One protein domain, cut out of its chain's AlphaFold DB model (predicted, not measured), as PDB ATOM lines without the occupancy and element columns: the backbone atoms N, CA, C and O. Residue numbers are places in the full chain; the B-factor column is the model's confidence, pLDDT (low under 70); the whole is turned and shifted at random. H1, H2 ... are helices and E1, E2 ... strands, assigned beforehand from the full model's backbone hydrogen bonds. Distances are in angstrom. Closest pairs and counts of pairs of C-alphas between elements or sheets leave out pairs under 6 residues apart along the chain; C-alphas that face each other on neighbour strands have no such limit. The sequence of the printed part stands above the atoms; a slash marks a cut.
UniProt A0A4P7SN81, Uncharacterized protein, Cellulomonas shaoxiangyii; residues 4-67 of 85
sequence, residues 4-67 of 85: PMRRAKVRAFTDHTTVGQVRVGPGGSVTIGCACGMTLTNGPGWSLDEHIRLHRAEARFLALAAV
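AT A GLANCE: This is residues 4 to 67 of the 85 residues of an uncharacterized protein of Cellulomonas shaoxiangyii (UniProt A0A4P7SN81). A small sheet of three strands, E1, E2 and E3, makes one end of the domain, and the long helix H2 begins over one face of it, with the other face bare. H2 then runs on past the sheet and pairs side by side with the shorter helix H1, the two running opposite ways, so that the helix pair makes the other end. The printed part has 64 residues, with two named helices and three named strands in the order H1, E1, E2, E3, H2; the sheet order is E1, E2, E3, antiparallel throughout, and the class is mixed, helices and strands. The whole is only just loose, close to compact, with a radius of gyration of the C-alphas of 13.1 A, and its outline is only just flat, spanning 44 by 23 by 13 A.

IN THESE COORDINATES: In the sheet, E1 is residues 18 to 24, 15.7 A from first to last C-alpha, E2 is residues 30 to 34, 13.6 A, and E3 is residues 39 to 41, 6.3 A. H2 is residues 48 to 65, 25.6 A long, from C-alpha 48 at (29.767, -32.399, 39.135) to C-alpha 65 at (48.459, -27.476, 22.356). H1 is residues 4 to 15, 16.3 A long, and begins with C-alpha 4 at (50.567, -36.696, 16.533).

HOW THE PARTS SIT: The strands form a meander, each the antiparallel neighbour of the one before, with E1 and E3 as edge strands. E1 and E2 are a hairpin with directions at 165 degrees; N 19 and O 33 are 2.8 A apart and N 31 and O 23 are 2.9 A apart, within hydrogen-bond range. E2 and E3 are a hairpin at 151 degrees, with N 32 and O 40 at 2.8 A. H2 is on the sheet, which gives two layers, a helix on one face of a sheet, at a height over the sheet of 10.1 A. It lies over E3 and, only just, over E2, where 3 of its C-alphas fall; on the local plane it stands at 24 degrees to E3, along the strands. The closest C-alphas of E3 and H2 are those of Thr 41 and Leu 48, 5.6 A apart. With residues 56 to 64 alone, H2 touches H1, the closest C-alphas being those of Ala 12 and Arg 60, 5.3 A apart, at a shallow tilt of 31 degrees, opposite ways. H1 is not on the sheet and is apart from E3. In H1 and H2 every O i to N i+4 pair is within hydrogen-bond range.

THE WHOLE: The two C-alphas farthest apart are those of Pro 4 and Gly 27, 44.2 A, while those of Pro 4 and Val 67, the first and last printed, are 6.5 A apart. The printed part has no cut. The links H1 to E1, E1 to E2 and E2 to E3 are tight, and E3 to H2 is short. The mean pLDDT of the printed part is 97.1, and no printed residue is under 70.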
ATOM      1  N   PRO A   4      50.189 -37.091  15.172       95.69
ATOM      2  CA  PRO A   4      50.567 -36.696  16.533       95.69
ATOM      3  C   PRO A   4      49.389 -36.162  17.356       95.69
ATOM      4  O   PRO A   4      49.147 -36.642  18.462       95.69
ATOM      5  N   MET A   5      48.590 -35.255  16.785       95.94
ATOM      6  CA  MET A   5      47.420 -34.682  17.460       95.94
ATOM      7  C   MET A   5      46.344 -35.735  17.760       95.94
ATOM      8  O   MET A   5      45.727 -35.707  18.823       95.94
ATOM      9  N   ARG A   6      46.129 -36.704  16.856       96.69
ATOM     10  CA  ARG A   6      45.214 -37.834  17.099       96.69
ATOM     11  C   ARG A   6      45.644 -38.656  18.305       96.69
ATOM     12  O   ARG A   6      44.811 -38.917  19.168       96.69
ATOM     13  N   ARG A   7      46.926 -39.014  18.389       97.94
ATOM     14  CA  ARG A   7      47.465 -39.759  19.535       97.94
ATOM     15  C   ARG A   7      47.376 -38.957  20.831       97.94
ATOM     16  O   ARG A   7      46.961 -39.515  21.838       97.94
ATOM     17  N   ALA A   8      47.711 -37.667  20.800       97.81
ATOM     18  CA  ALA A   8      47.612 -36.793  21.971       97.81
ATOM     19  C   ALA A   8      46.172 -36.684  22.490       97.81
ATOM     20  O   ALA A   8      45.939 -36.838  23.684       97.81
ATOM     21  N   LYS A   9      45.188 -36.519  21.595       97.31
ATOM     22  CA  LYS A   9      43.768 -36.512  21.976       97.31
ATOM     23  C   LYS A   9      43.338 -37.823  22.638       97.31
ATOM     24  O   LYS A   9      42.617 -37.778  23.627       97.31
ATOM     25  N   VAL A  10      43.725 -38.968  22.067       97.88
ATOM     26  CA  VAL A  10      43.367 -40.285  22.624       97.88
ATOM     27  C   VAL A  10      43.987 -40.465  24.005       97.88
ATOM     28  O   VAL A  10      43.264 -40.825  24.922       97.88
ATOM     29  N   ARG A  11      45.272 -40.129  24.173       97.25
ATOM     30  CA  ARG A  11      45.942 -40.175  25.480       97.25
ATOM     31  C   ARG A  11      45.262 -39.287  26.520       97.25
ATOM     32  O   ARG A  11      44.880 -39.772  27.571       97.25
ATOM     33  N   ALA A  12      44.981 -38.027  26.190       97.75
ATOM     34  CA  ALA A  12      44.272 -37.134  27.110       97.75
ATOM     35  C   ALA A  12      42.898 -37.681  27.532       97.75
ATOM     36  O   ALA A  12      42.468 -37.473  28.660       97.75
ATOM     37  N   PHE A  13      42.200 -38.389  26.640       96.25
ATOM     38  CA  PHE A  13      40.941 -39.042  26.984       96.25
ATOM     39  C   PHE A  13      41.148 -40.224  27.941       96.25
ATOM     40  O   PHE A  13      40.432 -40.326  28.935       96.25
ATOM     41  N   THR A  14      42.120 -41.099  27.667       96.75
ATOM     42  CA  THR A  14      42.387 -42.270  28.515       96.75
ATOM     43  C   THR A  14      42.884 -41.866  29.896       96.75
ATOM     44  O   THR A  14      42.383 -42.377  30.896       96.75
ATOM     45  N   ASP A  15      43.778 -40.883  29.957       98.25
ATOM     46  CA  ASP A  15      44.452 -40.451  31.184       98.25
ATOM     47  C   ASP A  15      43.519 -39.633  32.101       98.25
ATOM     48  O   ASP A  15      43.773 -39.500  33.296       98.25
ATOM     49  N   HIS A  16      42.397 -39.128  31.567       98.31
ATOM     50  CA  HIS A  16      41.384 -38.358  32.302       98.31
ATOM     51  C   HIS A  16      40.004 -39.039  32.321       98.31
ATOM     52  O   HIS A  16      38.943 -38.402  32.232       98.31
ATOM     53  N   THR A  17      40.000 -40.365  32.451       97.56
ATOM     54  CA  THR A  17      38.776 -41.138  32.696       97.56
ATOM     55  C   THR A  17      38.345 -41.004  34.159       97.56
ATOM     56  O   THR A  17      39.171 -40.952  35.063       97.56
ATOM     57  N   THR A  18      37.040 -40.919  34.413       97.88
ATOM     58  CA  THR A  18      36.490 -40.919  35.779       97.88
ATOM     59  C   THR A  18      36.593 -42.320  36.363       97.88
ATOM     60  O   THR A  18      36.262 -43.290  35.683       97.88
ATOM     61  N   VAL A  19      37.023 -42.425  37.613       98.00
ATOM     62  CA  VAL A  19      37.289 -43.691  38.299       98.00
ATOM     63  C   VAL A  19      36.595 -43.731  39.657       98.00
ATOM     64  O   VAL A  19      36.359 -42.704  40.295       98.00
ATOM     65  N   GLY A  20      36.286 -44.945  40.110       97.00
ATOM     66  CA  GLY A  20      35.576 -45.172  41.363       97.00
ATOM     67  C   GLY A  20      34.076 -44.896  41.258       97.00
ATOM     68  O   GLY A  20      33.477 -45.008  40.191       97.00
ATOM     69  N   GLN A  21      33.466 -44.575  42.398       97.75
ATOM     70  CA  GLN A  21      32.029 -44.336  42.520       97.75
ATOM     71  C   GLN A  21      31.755 -42.884  42.894       97.75
ATOM     72  O   GLN A  21      32.551 -42.251  43.589       97.75
ATOM     73  N   VAL A  22      30.595 -42.386  42.468       98.12
ATOM     74  CA  VAL A  22      30.080 -41.099  42.935       98.12
ATOM     75  C   VAL A  22      29.823 -41.181  44.439       98.12
ATOM     76  O   VAL A  22      29.163 -42.112  44.905       98.12
ATOM     77  N   ARG A  23      30.323 -40.206  45.201       98.31
ATOM     78  CA  ARG A  23      30.075 -40.086  46.644       98.31
ATOM     79  C   ARG A  23      29.321 -38.801  46.929       98.31
ATOM     80  O   ARG A  23      29.769 -37.730  46.525       98.31
ATOM     81  N   VAL A  24      28.216 -38.920  47.657       98.00
ATOM     82  CA  VAL A  24      27.463 -37.779  48.180       98.00
ATOM     83  C   VAL A  24      27.899 -37.544  49.621       98.00
ATOM     84  O   VAL A  24      27.818 -38.449  50.450       98.00
ATOM     85  N   GLY A  25      28.415 -36.354  49.896       95.56
ATOM     86  CA  GLY A  25      28.845 -35.928  51.218       95.56
ATOM     87  C   GLY A  25      27.823 -35.020  51.908       95.56
ATOM     88  O   GLY A  25      26.824 -34.604  51.309       95.56
ATOM     89  N   PRO A  26      28.077 -34.673  53.179       92.62
ATOM     90  CA  PRO A  26      27.287 -33.687  53.905       92.62
ATOM     91  C   PRO A  26      27.213 -32.353  53.151       92.62
ATOM     92  O   PRO A  26      28.128 -31.992  52.408       92.62
ATOM     93  N   GLY A  27      26.111 -31.623  53.329       90.94
ATOM     94  CA  GLY A  27      25.923 -30.310  52.699       90.94
ATOM     95  C   GLY A  27      25.730 -30.345  51.178       90.94
ATOM     96  O   GLY A  27      25.837 -29.305  50.538       90.94
ATOM     97  N   GLY A  28      25.456 -31.516  50.589       95.12
ATOM     98  CA  GLY A  28      25.166 -31.644  49.157       95.12
ATOM     99  C   GLY A  28      26.403 -31.676  48.256       95.12
ATOM    100  O   GLY A  28      26.283 -31.474  47.045       95.12
ATOM    101  N   SER A  29      27.589 -31.931  48.819       97.25
ATOM    102  CA  SER A  29      28.781 -32.206  48.013       97.25
ATOM    103  C   SER A  29      28.626 -33.535  47.268       97.25
ATOM    104  O   SER A  29      28.146 -34.524  47.816       97.25
ATOM    105  N   VAL A  30      29.026 -33.573  46.004       98.56
ATOM    106  CA  VAL A  30      28.980 -34.750  45.135       98.56
ATOM    107  C   VAL A  30      30.328 -34.853  44.446       98.56
ATOM    108  O   VAL A  30      30.751 -33.904  43.786       98.56
ATOM    109  N   THR A  31      31.005 -35.986  44.617       98.62
ATOM    110  CA  THR A  31      32.402 -36.162  44.200       98.62
ATOM    111  C   THR A  31      32.624 -37.449  43.404       98.62
ATOM    112  O   THR A  31      31.887 -38.419  43.581       98.62
ATOM    113  N   ILE A  32      33.639 -37.475  42.537       98.69
ATOM    114  CA  ILE A  32      34.158 -38.673  41.856       98.69
ATOM    115  C   ILE A  32      35.662 -38.515  41.581       98.69
ATOM    116  O   ILE A  32      36.154 -37.401  41.418       98.69
ATOM    117  N   GLY A  33      36.405 -39.619  41.508       98.69
ATOM    118  CA  GLY A  33      37.818 -39.589  41.131       98.69
ATOM    119  C   GLY A  33      38.026 -39.440  39.620       98.69
ATOM    120  O   GLY A  33      37.207 -39.882  38.813       98.69
ATOM    121  N   CYS A  34      39.160 -38.870  39.229       98.69
ATOM    122  CA  CYS A  34      39.719 -38.911  37.881       98.69
ATOM    123  C   CYS A  34      41.014 -39.739  37.893       98.69
ATOM    124  O   CYS A  34      41.758 -39.704  38.871       98.69
ATOM    125  N   ALA A  35      41.304 -40.468  36.814       98.31
ATOM    126  CA  ALA A  35      42.497 -41.310  36.687       98.31
ATOM    127  C   ALA A  35      43.816 -40.526  36.847       98.31
ATOM    128  O   ALA A  35      44.813 -41.093  37.279       98.31
ATOM    129  N   CYS A  36      43.801 -39.213  36.596       97.94
ATOM    130  CA  CYS A  36      44.928 -38.317  36.860       97.94
ATOM    131  C   CYS A  36      45.179 -38.036  38.359       97.94
ATOM    132  O   CYS A  36      46.087 -37.281  38.695       97.94
ATOM    133  N   GLY A  37      44.367 -38.596  39.263       97.94
ATOM    134  CA  GLY A  37      44.467 -38.417  40.714       97.94
ATOM    135  C   GLY A  37      43.602 -37.287  41.283       97.94
ATOM    136  O   GLY A  37      43.462 -37.178  42.499       97.94
ATOM    137  N   MET A  38      42.978 -36.463  40.437       98.25
ATOM    138  CA  MET A  38      42.096 -35.387  40.896       98.25
ATOM    139  C   MET A  38      40.769 -35.937  41.437       98.25
ATOM    140  O   MET A  38      40.151 -36.804  40.823       98.25
ATOM    141  N   THR A  39      40.290 -35.380  42.550       98.44
ATOM    142  CA  THR A  39      38.888 -35.532  42.967       98.44
ATOM    143  C   THR A  39      38.072 -34.398  42.361       98.44
ATOM    144  O   THR A  39      38.308 -33.227  42.648       98.44
ATOM    145  N   LEU A  40      37.118 -34.759  41.513       98.56
ATOM    146  CA  LEU A  40      36.155 -33.847  40.915       98.56
ATOM    147  C   LEU A  40      34.970 -33.745  41.871       98.56
ATOM    148  O   LEU A  40      34.455 -34.760  42.326       98.56
ATOM    149  N   THR A  41      34.548 -32.528  42.168       98.50
ATOM    150  CA  THR A  41      33.548 -32.183  43.195       98.50
ATOM    151  C   THR A  41      32.646 -31.114  42.619       98.50
ATOM    152  O   THR A  41      33.205 -30.290  41.923       98.50
ATOM    153  N   ASN A  42      31.333 -31.090  42.869       98.56
ATOM    154  CA  ASN A  42      30.455 -29.951  42.530       98.56
ATOM    155  C   ASN A  42      30.760 -28.688  43.370       98.56
ATOM    156  O   ASN A  42      31.491 -28.751  44.355       98.56
ATOM    157  N   GLY A  43      30.156 -27.544  43.042       96.12
ATOM    158  CA  GLY A  43      30.313 -26.333  43.850       96.12
ATOM    159  C   GLY A  43      29.147 -25.355  43.745       96.12
ATOM    160  O   GLY A  43      28.109 -25.675  43.162       96.12
ATOM    161  N   PRO A  44      29.281 -24.159  44.348       94.12
ATOM    162  CA  PRO A  44      28.215 -23.168  44.351       94.12
ATOM    163  C   PRO A  44      27.896 -22.703  42.926       94.12
ATOM    164  O   PRO A  44      28.691 -22.013  42.293       94.12
ATOM    165  N   GLY A  45      26.724 -23.099  42.426       95.00
ATOM    166  CA  GLY A  45      26.241 -22.723  41.097       95.00
ATOM    167  C   GLY A  45      26.718 -23.608  39.944       95.00
ATOM    168  O   GLY A  45      26.457 -23.257  38.799       95.00
ATOM    169  N   TRP A  46      27.386 -24.735  40.209       97.25
ATOM    170  CA  TRP A  46      27.822 -25.655  39.156       97.25
ATOM    171  C   TRP A  46      27.853 -27.118  39.627       97.25
ATOM    172  O   TRP A  46      28.125 -27.449  40.782       97.25
ATOM    173  N   SER A  47      27.532 -28.016  38.708       98.25
ATOM    174  CA  SER A  47      27.352 -29.450  38.914       98.25
ATOM    175  C   SER A  47      28.659 -30.240  38.810       98.25
ATOM    176  O   SER A  47      29.653 -29.796  38.234       98.25
ATOM    177  N   LEU A  48      28.643 -31.477  39.314       98.50
ATOM    178  CA  LEU A  48      29.767 -32.399  39.135       98.50
ATOM    179  C   LEU A  48      30.065 -32.660  37.644       98.50
ATOM    180  O   LEU A  48      31.231 -32.727  37.259       98.50
ATOM    181  N   ASP A  49      29.032 -32.767  36.800       98.44
ATOM    182  CA  ASP A  49      29.208 -32.962  35.355       98.44
ATOM    183  C   ASP A  49      29.926 -31.772  34.708       98.44
ATOM    184  O   ASP A  49      30.825 -31.953  33.889       98.44
ATOM    185  N   GLU A  50      29.610 -30.543  35.124       98.69
ATOM    186  CA  GLU A  50      30.303 -29.347  34.641       98.69
ATOM    187  C   GLU A  50      31.796 -29.368  34.966       98.69
ATOM    188  O   GLU A  50      32.609 -29.091  34.082       98.69
ATOM    189  N   HIS A  51      32.176 -29.791  36.171       98.44
ATOM    190  CA  HIS A  51      33.585 -29.946  36.534       98.44
ATOM    191  C   HIS A  51      34.266 -31.062  35.737       98.44
ATOM    192  O   HIS A  51      35.360 -30.855  35.215       98.44
ATOM    193  N   ILE A  52      33.608 -32.212  35.544       98.50
ATOM    194  CA  ILE A  52      34.129 -33.296  34.693       98.50
ATOM    195  C   ILE A  52      34.389 -32.793  33.267       98.50
ATOM    196  O   ILE A  52      35.451 -33.058  32.693       98.50
ATOM    197  N   ARG A  53      33.428 -32.067  32.682       98.31
ATOM    198  CA  ARG A  53      33.541 -31.531  31.320       98.31
ATOM    199  C   ARG A  53      34.667 -30.512  31.214       98.31
ATOM    200  O   ARG A  53      35.475 -30.626  30.293       98.31
ATOM    201  N   LEU A  54      34.739 -29.563  32.148       97.88
ATOM    202  CA  LEU A  54      35.770 -28.527  32.162       97.88
ATOM    203  C   LEU A  54      37.168 -29.137  32.302       97.88
ATOM    204  O   LEU A  54      38.027 -28.889  31.460       97.88
ATOM    205  N   HIS A  55      37.364 -30.012  33.289       98.50
ATOM    206  CA  HIS A  55      38.643 -30.671  33.544       98.50
ATOM    207  C   HIS A  55      39.150 -31.457  32.323       98.50
ATOM    208  O   HIS A  55      40.304 -31.334  31.913       98.50
ATOM    209  N   ARG A  56      38.277 -32.245  31.681       98.25
ATOM    210  CA  ARG A  56      38.638 -33.003  30.470       98.25
ATOM    211  C   ARG A  56      38.899 -32.101  29.268       98.25
ATOM    212  O   ARG A  56      39.752 -32.426  28.439       98.25
ATOM    213  N   ALA A  57      38.155 -31.003  29.136       97.31
ATOM    214  CA  ALA A  57      38.376 -30.032  28.073       97.31
ATOM    215  C   ALA A  57      39.748 -29.363  28.220       97.31
ATOM    216  O   ALA A  57      40.484 -29.286  27.236       97.31
ATOM    217  N   GLU A  58      40.116 -28.968  29.439       96.62
ATOM    218  CA  GLU A  58      41.423 -28.396  29.767       96.62
ATOM    219  C   GLU A  58      42.560 -29.385  29.482       96.62
ATOM    220  O   GLU A  58      43.474 -29.074  28.717       96.62
ATOM    221  N   ALA A  59      42.462 -30.618  29.986       97.81
ATOM    222  CA  ALA A  59      43.456 -31.660  29.733       97.81
ATOM    223  C   ALA A  59      43.656 -31.931  28.232       97.81
ATOM    224  O   ALA A  59      44.779 -32.002  27.726       97.81
ATOM    225  N   ARG A  60      42.552 -32.031  27.478       97.00
ATOM    226  CA  ARG A  60      42.597 -32.199  26.023       97.00
ATOM    227  C   ARG A  60      43.209 -30.985  25.328       97.00
ATOM    228  O   ARG A  60      43.936 -31.173  24.350       97.00
ATOM    229  N   PHE A  61      42.894 -29.771  25.777       94.81
ATOM    230  CA  PHE A  61      43.477 -28.549  25.235       94.81
ATOM    231  C   PHE A  61      44.995 -28.562  25.410       94.81
ATOM    232  O   PHE A  61      45.698 -28.443  24.411       94.81
ATOM    233  N   LEU A  62      45.495 -28.803  26.626       94.75
ATOM    234  CA  LEU A  62      46.929 -28.839  26.921       94.75
ATOM    235  C   LEU A  62      47.660 -29.902  26.088       94.75
ATOM    236  O   LEU A  62      48.657 -29.602  25.431       94.75
ATOM    237  N   ALA A  63      47.117 -31.121  26.019       96.19
ATOM    238  CA  ALA A  63      47.715 -32.201  25.237       96.19
ATOM    239  C   ALA A  63      47.775 -31.890  23.733       96.19
ATOM    240  O   ALA A  63      48.754 -32.219  23.063       96.19
ATOM    241  N   LEU A  64      46.730 -31.263  23.179       94.81
ATOM    242  CA  LEU A  64      46.716 -30.846  21.776       94.81
ATOM    243  C   LEU A  64      47.635 -29.652  21.528       94.81
ATOM    244  O   LEU A  64      48.323 -29.627  20.511       94.81
ATOM    245  N   ALA A  65      47.657 -28.686  22.443       93.50
ATOM    246  CA  ALA A  65      48.459 -27.476  22.356       93.50
ATOM    247  C   ALA A  65      49.962 -27.777  22.311       93.50
ATOM    248  O   ALA A  65      50.668 -27.096  21.568       93.50
ATOM    249  N   ALA A  66      50.408 -28.809  23.037       93.06
ATOM    250  CA  ALA A  66      51.795 -29.273  23.087       93.06
ATOM    251  C   ALA A  66      52.293 -29.930  21.785       93.06
ATOM    252  O   ALA A  66      53.496 -30.014  21.563       93.06
ATOM    253  N   VAL A  67      51.391 -30.417  20.924       94.88
ATOM    254  CA  VAL A  67      51.750 -31.102  19.662       94.88
ATOM    255  C   VAL A  67      51.176 -30.421  18.420       94.88
ATOM    256  O   VAL A  67      51.223 -30.982  17.322       94.88
TER     257      VAL A  67